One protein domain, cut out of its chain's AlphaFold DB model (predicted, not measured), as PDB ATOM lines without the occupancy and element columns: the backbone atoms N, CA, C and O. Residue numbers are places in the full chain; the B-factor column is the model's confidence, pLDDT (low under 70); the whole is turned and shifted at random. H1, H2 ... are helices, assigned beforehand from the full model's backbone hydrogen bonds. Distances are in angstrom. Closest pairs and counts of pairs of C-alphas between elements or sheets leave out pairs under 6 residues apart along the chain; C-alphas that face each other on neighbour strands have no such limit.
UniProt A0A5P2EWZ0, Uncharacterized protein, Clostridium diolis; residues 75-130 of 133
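AT A GLANCE: This is residues 75 to 130 of the 133 residues of an uncharacterized protein of Clostridium diolis (UniProt A0A5P2EWZ0). A long helix, H2, stands about perpendicular to a shorter one, H1, packing its first turn on H1's residues 96 to 100, while its residues 117 to 130 stick out as a free arm. The stretch 75 to 89, with no named element, makes a wide open arc before H1. The printed part has 56 residues, with two named helices in the order H1, H2 and no named strand, and is all helix. It is loose, with a radius of gyration of the C-alphas of 12.9 A and spans of 35 by 30 by 25 A.

HOW THE PARTS SIT: H2, residues 110 to 130, touches H1, residues 90 to 102, with residues 110 to 113 alone. The closest C-alphas are those of Val 96 and Val 110, 7.6 A apart. Their lines stand about perpendicular, at 78 degrees. Every O i to N i+4 pair is within hydrogen-bond range in H1, and 15 of 17 in H2.

IN THESE COORDINATES: H2 measures 30.0 A from C-alpha 110 at (-22.384, -43.170, -42.679) to C-alpha 130. H1 measures 18.7 A from C-alpha 90 at (-12.344, -50.628, -51.257).

THE WHOLE: The printed part has no cut. The link from H1 to H2 is short. Model confidence is under 70 at residues 129 to 130.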
ATOM      1  N   ILE A  75     -33.084 -38.616 -39.391       84.31
ATOM      2  CA  ILE A  75     -32.832 -37.974 -40.683       84.31
ATOM      3  C   ILE A  75     -34.178 -37.398 -41.124       84.31
ATOM      4  O   ILE A  75     -35.160 -38.128 -41.178       84.31
ATOM      5  N   ASP A  76     -34.258 -36.083 -41.328       82.75
ATOM      6  CA  ASP A  76     -35.495 -35.376 -41.710       82.75
ATOM      7  C   ASP A  76     -36.714 -35.635 -40.798       82.75
ATOM      8  O   ASP A  76     -37.868 -35.502 -41.196       82.75
ATOM      9  N   GLY A  77     -36.460 -35.959 -39.526       82.38
ATOM     10  CA  GLY A  77     -37.494 -36.271 -38.533       82.38
ATOM     11  C   GLY A  77     -37.889 -37.750 -38.472       82.38
ATOM     12  O   GLY A  77     -38.605 -38.140 -37.549       82.38
ATOM     13  N   GLU A  78     -37.373 -38.582 -39.376       86.56
ATOM     14  CA  GLU A  78     -37.600 -40.024 -39.396       86.56
ATOM     15  C   GLU A  78     -36.449 -40.778 -38.719       86.56
ATOM     16  O   GLU A  78     -35.261 -40.507 -38.923       86.56
ATOM     17  N   PHE A  79     -36.799 -41.744 -37.867       85.31
ATOM     18  CA  PHE A  79     -35.817 -42.622 -37.239       85.31
ATOM     19  C   PHE A  79     -35.465 -43.771 -38.176       85.31
ATOM     20  O   PHE A  79     -36.340 -44.372 -38.795       85.31
ATOM     21  N   LEU A  80     -34.185 -44.139 -38.206       82.00
ATOM     22  CA  LEU A  80     -33.745 -45.333 -38.911       82.00
ATOM     23  C   LEU A  80     -34.279 -46.570 -38.181       82.00
ATOM     24  O   LEU A  80     -33.809 -46.909 -37.094       82.00
ATOM     25  N   ASP A  81     -35.244 -47.247 -38.790       85.12
ATOM     26  CA  ASP A  81     -35.890 -48.443 -38.245       85.12
ATOM     27  C   ASP A  81     -35.270 -49.751 -38.774       85.12
ATOM     28  O   ASP A  81     -35.340 -50.800 -38.128       85.12
ATOM     29  N   THR A  82     -34.599 -49.681 -39.927       83.44
ATOM     30  CA  THR A  82     -34.110 -50.841 -40.672       83.44
ATOM     31  C   THR A  82     -32.585 -50.883 -40.718       83.44
ATOM     32  O   THR A  82     -31.918 -49.983 -41.229       83.44
ATOM     33  N   LYS A  83     -31.998 -51.993 -40.251       82.19
ATOM     34  CA  LYS A  83     -30.547 -52.229 -40.312       82.19
ATOM     35  C   LYS A  83     -30.166 -52.993 -41.582       82.19
ATOM     36  O   LYS A  83     -30.434 -54.188 -41.695       82.19
ATOM     37  N   ARG A  84     -29.466 -52.334 -42.511       75.19
ATOM     38  CA  ARG A  84     -28.892 -52.961 -43.716       75.19
ATOM     39  C   ARG A  84     -27.363 -52.996 -43.636       75.19
ATOM     40  O   ARG A  84     -26.735 -52.019 -43.244       75.19
ATOM     41  N   THR A  85     -26.761 -54.116 -44.029       82.06
ATOM     42  CA  THR A  85     -25.310 -54.234 -44.234       82.06
ATOM     43  C   THR A  85     -24.969 -54.066 -45.716       82.06
ATOM     44  O   THR A  85     -25.726 -54.490 -46.590       82.06
ATOM     45  N   TYR A  86     -23.823 -53.445 -46.009       83.69
ATOM     46  CA  TYR A  86     -23.342 -53.221 -47.374       83.69
ATOM     47  C   TYR A  86     -22.082 -54.042 -47.643       83.69
ATOM     48  O   TYR A  86     -21.172 -54.068 -46.817       83.69
ATOM     49  N   MET A  87     -21.985 -54.639 -48.831       90.75
ATOM     50  CA  MET A  87     -20.713 -55.129 -49.366       90.75
ATOM     51  C   MET A  87     -20.172 -54.096 -50.353       90.75
ATOM     52  O   MET A  87     -20.689 -53.953 -51.461       90.75
ATOM     53  N   LEU A  88     -19.158 -53.338 -49.936       90.19
ATOM     54  CA  LEU A  88     -18.594 -52.237 -50.716       90.19
ATOM     55  C   LEU A  88     -17.184 -52.577 -51.198       90.19
ATOM     56  O   LEU A  88     -16.389 -53.177 -50.478       90.19
ATOM     57  N   ARG A  89     -16.849 -52.134 -52.415       95.44
ATOM     58  CA  ARG A  89     -15.463 -52.162 -52.902       95.44
ATOM     59  C   ARG A  89     -14.605 -51.199 -52.078       95.44
ATOM     60  O   ARG A  89     -15.092 -50.164 -51.625       95.44
ATOM     61  N   SER A  90     -13.306 -51.482 -51.973       95.38
ATOM     62  CA  SER A  90     -12.344 -50.628 -51.257       95.38
ATOM     63  C   SER A  90     -12.337 -49.181 -51.766       95.38
ATOM     64  O   SER A  90     -12.291 -48.241 -50.976       95.38
ATOM     65  N   SER A  91     -12.466 -48.985 -53.080       95.94
ATOM     66  CA  SER A  91     -12.571 -47.660 -53.697       95.94
ATOM     67  C   SER A  91     -13.812 -46.890 -53.244       95.94
ATOM     68  O   SER A  91     -13.739 -45.683 -53.036       95.94
ATOM     69  N   THR A  92     -14.942 -47.569 -53.042       95.00
ATOM     70  CA  THR A  92     -16.172 -46.944 -52.545       95.00
ATOM     71  C   THR A  92     -16.036 -46.551 -51.080       95.00
ATOM     72  O   THR A  92     -16.435 -45.451 -50.717       95.00
ATOM     73  N   VAL A  93     -15.413 -47.392 -50.248       93.25
ATOM     74  CA  VAL A  93     -15.149 -47.054 -48.837       93.25
ATOM     75  C   VAL A  93     -14.261 -45.810 -48.728       93.25
ATOM     76  O   VAL A  93     -14.556 -44.923 -47.930       93.25
ATOM     77  N   ARG A  94     -13.230 -45.693 -49.580       95.19
ATOM     78  CA  ARG A  94     -12.397 -44.478 -49.660       95.19
ATOM     79  C   ARG A  94     -13.229 -43.240 -49.994       95.19
ATOM     80  O   ARG A  94     -13.142 -42.255 -49.272       95.19
ATOM     81  N   LYS A  95     -14.107 -43.326 -51.000       95.19
ATOM     82  CA  LYS A  95     -15.025 -42.230 -51.356       95.19
ATOM     83  C   LYS A  95     -15.955 -41.846 -50.202       95.19
ATOM     84  O   LYS A  95     -16.116 -40.664 -49.935       95.19
ATOM     85  N   VAL A  96     -16.534 -42.814 -49.488       93.25
ATOM     86  CA  VAL A  96     -17.385 -42.540 -48.311       93.25
ATOM     87  C   VAL A  96     -16.592 -41.824 -47.215       93.25
ATOM     88  O   VAL A  96     -17.106 -40.902 -46.586       93.25
ATOM     89  N   ASN A  97     -15.331 -42.201 -47.003       91.69
ATOM     90  CA  ASN A  97     -14.473 -41.538 -46.024       91.69
ATOM     91  C   ASN A  97     -14.092 -40.108 -46.445       91.69
ATOM     92  O   ASN A  97     -14.055 -39.209 -45.610       91.69
ATOM     93  N   GLU A  98     -13.860 -39.877 -47.738       93.25
ATOM     94  CA  GLU A  98     -13.666 -38.529 -48.287       93.25
ATOM     95  C   GLU A  98     -14.929 -37.665 -48.167       93.25
ATOM     96  O   GLU A  98     -14.835 -36.469 -47.901       93.25
ATOM     97  N   LEU A  99     -16.118 -38.252 -48.330       93.25
ATOM     98  CA  LEU A  99     -17.378 -37.543 -48.092       93.25
ATOM     99  C   LEU A  99     -17.514 -37.144 -46.622       93.25
ATOM    100  O   LEU A  99     -17.869 -36.005 -46.339       93.25
ATOM    101  N   LYS A 100     -17.155 -38.039 -45.692       90.69
ATOM    102  CA  LYS A 100     -17.108 -37.721 -44.258       90.69
ATOM    103  C   LYS A 100     -16.146 -36.584 -43.939       90.69
ATOM    104  O   LYS A 100     -16.499 -35.704 -43.166       90.69
ATOM    105  N   SER A 101     -14.948 -36.589 -44.523       89.81
ATOM    106  CA  SER A 101     -13.941 -35.566 -44.221       89.81
ATOM    107  C   SER A 101     -14.303 -34.179 -44.750       89.81
ATOM    108  O   SER A 101     -13.811 -33.183 -44.230       89.81
ATOM    109  N   ARG A 102     -15.152 -34.107 -45.782       91.69
ATOM    110  CA  ARG A 102     -15.643 -32.849 -46.363       91.69
ATOM    111  C   ARG A 102     -16.975 -32.385 -45.780       91.69
ATOM    112  O   ARG A 102     -17.410 -31.284 -46.108       91.69
ATOM    113  N   HIS A 103     -17.645 -33.217 -44.989       89.62
ATOM    114  CA  HIS A 103     -18.941 -32.872 -44.430       89.62
ATOM    115  C   HIS A 103     -18.784 -31.744 -43.392       89.62
ATOM    116  O   HIS A 103     -17.835 -31.781 -42.607       89.62
ATOM    117  N   PRO A 104     -19.677 -30.733 -43.368       89.50
ATOM    118  CA  PRO A 104     -19.583 -29.630 -42.407       89.50
ATOM    119  C   PRO A 104     -19.703 -30.105 -40.955       89.50
ATOM    120  O   PRO A 104     -19.083 -29.533 -40.063       89.50
ATOM    121  N   ASP A 105     -20.482 -31.162 -40.726       87.44
ATOM    122  CA  ASP A 105     -20.555 -31.847 -39.443       87.44
ATOM    123  C   ASP A 105     -19.602 -33.050 -39.418       87.44
ATOM    124  O   ASP A 105     -19.775 -34.024 -40.157       87.44
ATOM    125  N   LEU A 106     -18.614 -32.972 -38.527       82.19
ATOM    126  CA  LEU A 106     -17.592 -33.998 -38.332       82.19
ATOM    127  C   LEU A 106     -18.168 -35.296 -37.744       82.19
ATOM    128  O   LEU A 106     -17.585 -36.367 -37.922       82.19
ATOM    129  N   ASN A 107     -19.299 -35.206 -37.038       85.62
ATOM    130  CA  ASN A 107     -19.948 -36.345 -36.392       85.62
ATOM    131  C   ASN A 107     -21.016 -37.004 -37.281       85.62
ATOM    132  O   ASN A 107     -21.819 -37.814 -36.820       85.62
ATOM    133  N   THR A 108     -21.024 -36.683 -38.573       88.94
ATOM    134  CA  THR A 108     -22.010 -37.237 -39.490       88.94
ATOM    135  C   THR A 108     -21.853 -38.745 -39.672       88.94
ATOM    136  O   THR A 108     -20.770 -39.304 -39.902       88.94
ATOM    137  N   TYR A 109     -22.993 -39.424 -39.592       89.69
ATOM    138  CA  TYR A 109     -23.083 -40.869 -39.685       89.69
ATOM    139  C   TYR A 109     -22.987 -41.336 -41.141       89.69
ATOM    140  O   TYR A 109     -23.410 -40.661 -42.078       89.69
ATOM    141  N   VAL A 110     -22.441 -42.543 -41.341       89.38
ATOM    142  CA  VAL A 110     -22.384 -43.170 -42.679       89.38
ATOM    143  C   VAL A 110     -23.790 -43.337 -43.249       89.38
ATOM    144  O   VAL A 110     -23.981 -43.166 -44.446       89.38
ATOM    145  N   SER A 111     -24.764 -43.656 -42.395       88.56
ATOM    146  CA  SER A 111     -26.155 -43.837 -42.794       88.56
ATOM    147  C   SER A 111     -26.731 -42.586 -43.451       88.56
ATOM    148  O   SER A 111     -27.301 -42.700 -44.526       88.56
ATOM    149  N   THR A 112     -26.490 -41.407 -42.877       91.06
ATOM    150  CA  THR A 112     -26.922 -40.119 -43.440       91.06
ATOM    151  C   THR A 112     -26.314 -39.873 -44.818       91.06
ATOM    152  O   THR A 112     -27.009 -39.488 -45.750       91.06
ATOM    153  N   ILE A 113     -25.019 -40.156 -44.986       92.44
ATOM    154  CA  ILE A 113     -24.343 -40.007 -46.285       92.44
ATOM    155  C   ILE A 113     -24.944 -40.951 -47.328       92.44
ATOM    156  O   ILE A 113     -25.143 -40.561 -48.477       92.44
ATOM    157  N   VAL A 114     -25.205 -42.199 -46.938       91.44
ATOM    158  CA  VAL A 114     -25.786 -43.198 -47.837       91.44
ATOM    159  C   VAL A 114     -27.205 -42.811 -48.233       91.44
ATOM    160  O   VAL A 114     -27.535 -42.912 -49.411       91.44
ATOM    161  N   ASP A 115     -28.005 -42.331 -47.288       91.38
ATOM    162  CA  ASP A 115     -29.378 -41.902 -47.532       91.38
ATOM    163  C   ASP A 115     -29.442 -40.753 -48.551       91.38
ATOM    164  O   ASP A 115     -30.041 -40.897 -49.619       91.38
ATOM    165  N   MET A 116     -28.666 -39.686 -48.323       92.06
ATOM    166  CA  MET A 116     -28.542 -38.571 -49.269       92.06
ATOM    167  C   MET A 116     -28.067 -39.027 -50.658       92.06
ATOM    168  O   MET A 116     -28.570 -38.561 -51.682       92.06
ATOM    169  N   ALA A 117     -27.095 -39.944 -50.718       93.44
ATOM    170  CA  ALA A 117     -26.577 -40.455 -51.985       93.44
ATOM    171  C   ALA A 117     -27.629 -41.267 -52.759       93.44
ATOM    172  O   ALA A 117     -27.715 -41.153 -53.985       93.44
ATOM    173  N   ILE A 118     -28.432 -42.069 -52.054       92.81
ATOM    174  CA  ILE A 118     -29.532 -42.835 -52.648       92.81
ATOM    175  C   ILE A 118     -30.625 -41.886 -53.133       92.81
ATOM    176  O   ILE A 118     -31.054 -42.033 -54.273       92.81
ATOM    177  N   ALA A 119     -31.017 -40.890 -52.336       93.25
ATOM    178  CA  ALA A 119     -32.008 -39.891 -52.731       93.25
ATOM    179  C   ALA A 119     -31.576 -39.132 -53.998       93.25
ATOM    180  O   ALA A 119     -32.355 -38.981 -54.940       93.25
ATOM    181  N   HIS A 120     -30.304 -38.727 -54.073       94.25
ATOM    182  CA  HIS A 120     -29.754 -38.080 -55.264       94.25
ATOM    183  C   HIS A 120     -29.807 -38.997 -56.496       94.25
ATOM    184  O   HIS A 120     -30.228 -38.576 -57.572       94.25
ATOM    185  N   TYR A 121     -29.394 -40.261 -56.362       95.12
ATOM    186  CA  TYR A 121     -29.429 -41.208 -57.480       95.12
ATOM    187  C   TYR A 121     -30.861 -41.588 -57.886       95.12
ATOM    188  O   TYR A 121     -31.144 -41.733 -59.073       95.12
ATOM    189  N   TYR A 122     -31.777 -41.696 -56.923       95.19
ATOM    190  CA  TYR A 122     -33.199 -41.899 -57.171       95.19
ATOM    191  C   TYR A 122     -33.772 -40.748 -58.000       95.19
ATOM    192  O   TYR A 122     -34.353 -40.991 -59.054       95.19
ATOM    193  N   ASN A 123     -33.520 -39.500 -57.593       93.88
ATOM    194  CA  ASN A 123     -33.956 -38.318 -58.335       93.88
ATOM    195  C   ASN A 123     -33.360 -38.268 -59.747       93.88
ATOM    196  O   ASN A 123     -34.066 -37.925 -60.690       93.88
ATOM    197  N   TYR A 124     -32.093 -38.652 -59.909       91.94
ATOM    198  CA  TYR A 124     -31.464 -38.760 -61.224       91.94
ATOM    199  C   TYR A 124     -32.198 -39.759 -62.137       91.94
ATOM    200  O   TYR A 124     -32.487 -39.454 -63.293       91.94
ATOM    201  N   ILE A 125     -32.551 -40.940 -61.622       93.00
ATOM    202  CA  ILE A 125     -33.252 -41.963 -62.411       93.00
ATOM    203  C   ILE A 125     -34.706 -41.573 -62.689       93.00
ATOM    204  O   ILE A 125     -35.158 -41.722 -63.818       93.00
ATOM    205  N   VAL A 126     -35.430 -41.076 -61.687       92.38
ATOM    206  CA  VAL A 126     -36.872 -40.817 -61.796       92.38
ATOM    207  C   VAL A 126     -37.168 -39.494 -62.503       92.38
ATOM    208  O   VAL A 126     -38.058 -39.444 -63.338       92.38
ATOM    209  N   ASN A 127     -36.415 -38.426 -62.219       84.94
ATOM    210  CA  ASN A 127     -36.736 -37.083 -62.716       84.94
ATOM    211  C   ASN A 127     -35.848 -36.614 -63.881       84.94
ATOM    212  O   ASN A 127     -36.277 -35.765 -64.667       84.94
ATOM    213  N   GLU A 128     -34.597 -37.082 -63.971       74.94
ATOM    214  CA  GLU A 128     -33.639 -36.607 -64.988       74.94
ATOM    215  C   GLU A 128     -33.450 -37.579 -66.158       74.94
ATOM    216  O   GLU A 128     -33.103 -37.139 -67.256       74.94
ATOM    217  N   CYS A 129     -33.716 -38.875 -65.970       60.97
ATOM    218  CA  CYS A 129     -33.657 -39.863 -67.050       60.97
ATOM    219  C   CYS A 129     -34.810 -39.685 -68.057       60.97
ATOM    220  O   CYS A 129     -34.603 -39.850 -69.255       60.97
ATOM    221  N   GLU A 130     -35.989 -39.256 -67.595       57.88
ATOM    222  CA  GLU A 130     -37.180 -39.051 -68.438       57.88
ATOM    223  C   GLU A 130     -37.123 -37.783 -69.313       57.88
ATOM    224  O   GLU A 130     -37.938 -37.616 -70.214       57.88
TER     225      GLU A 130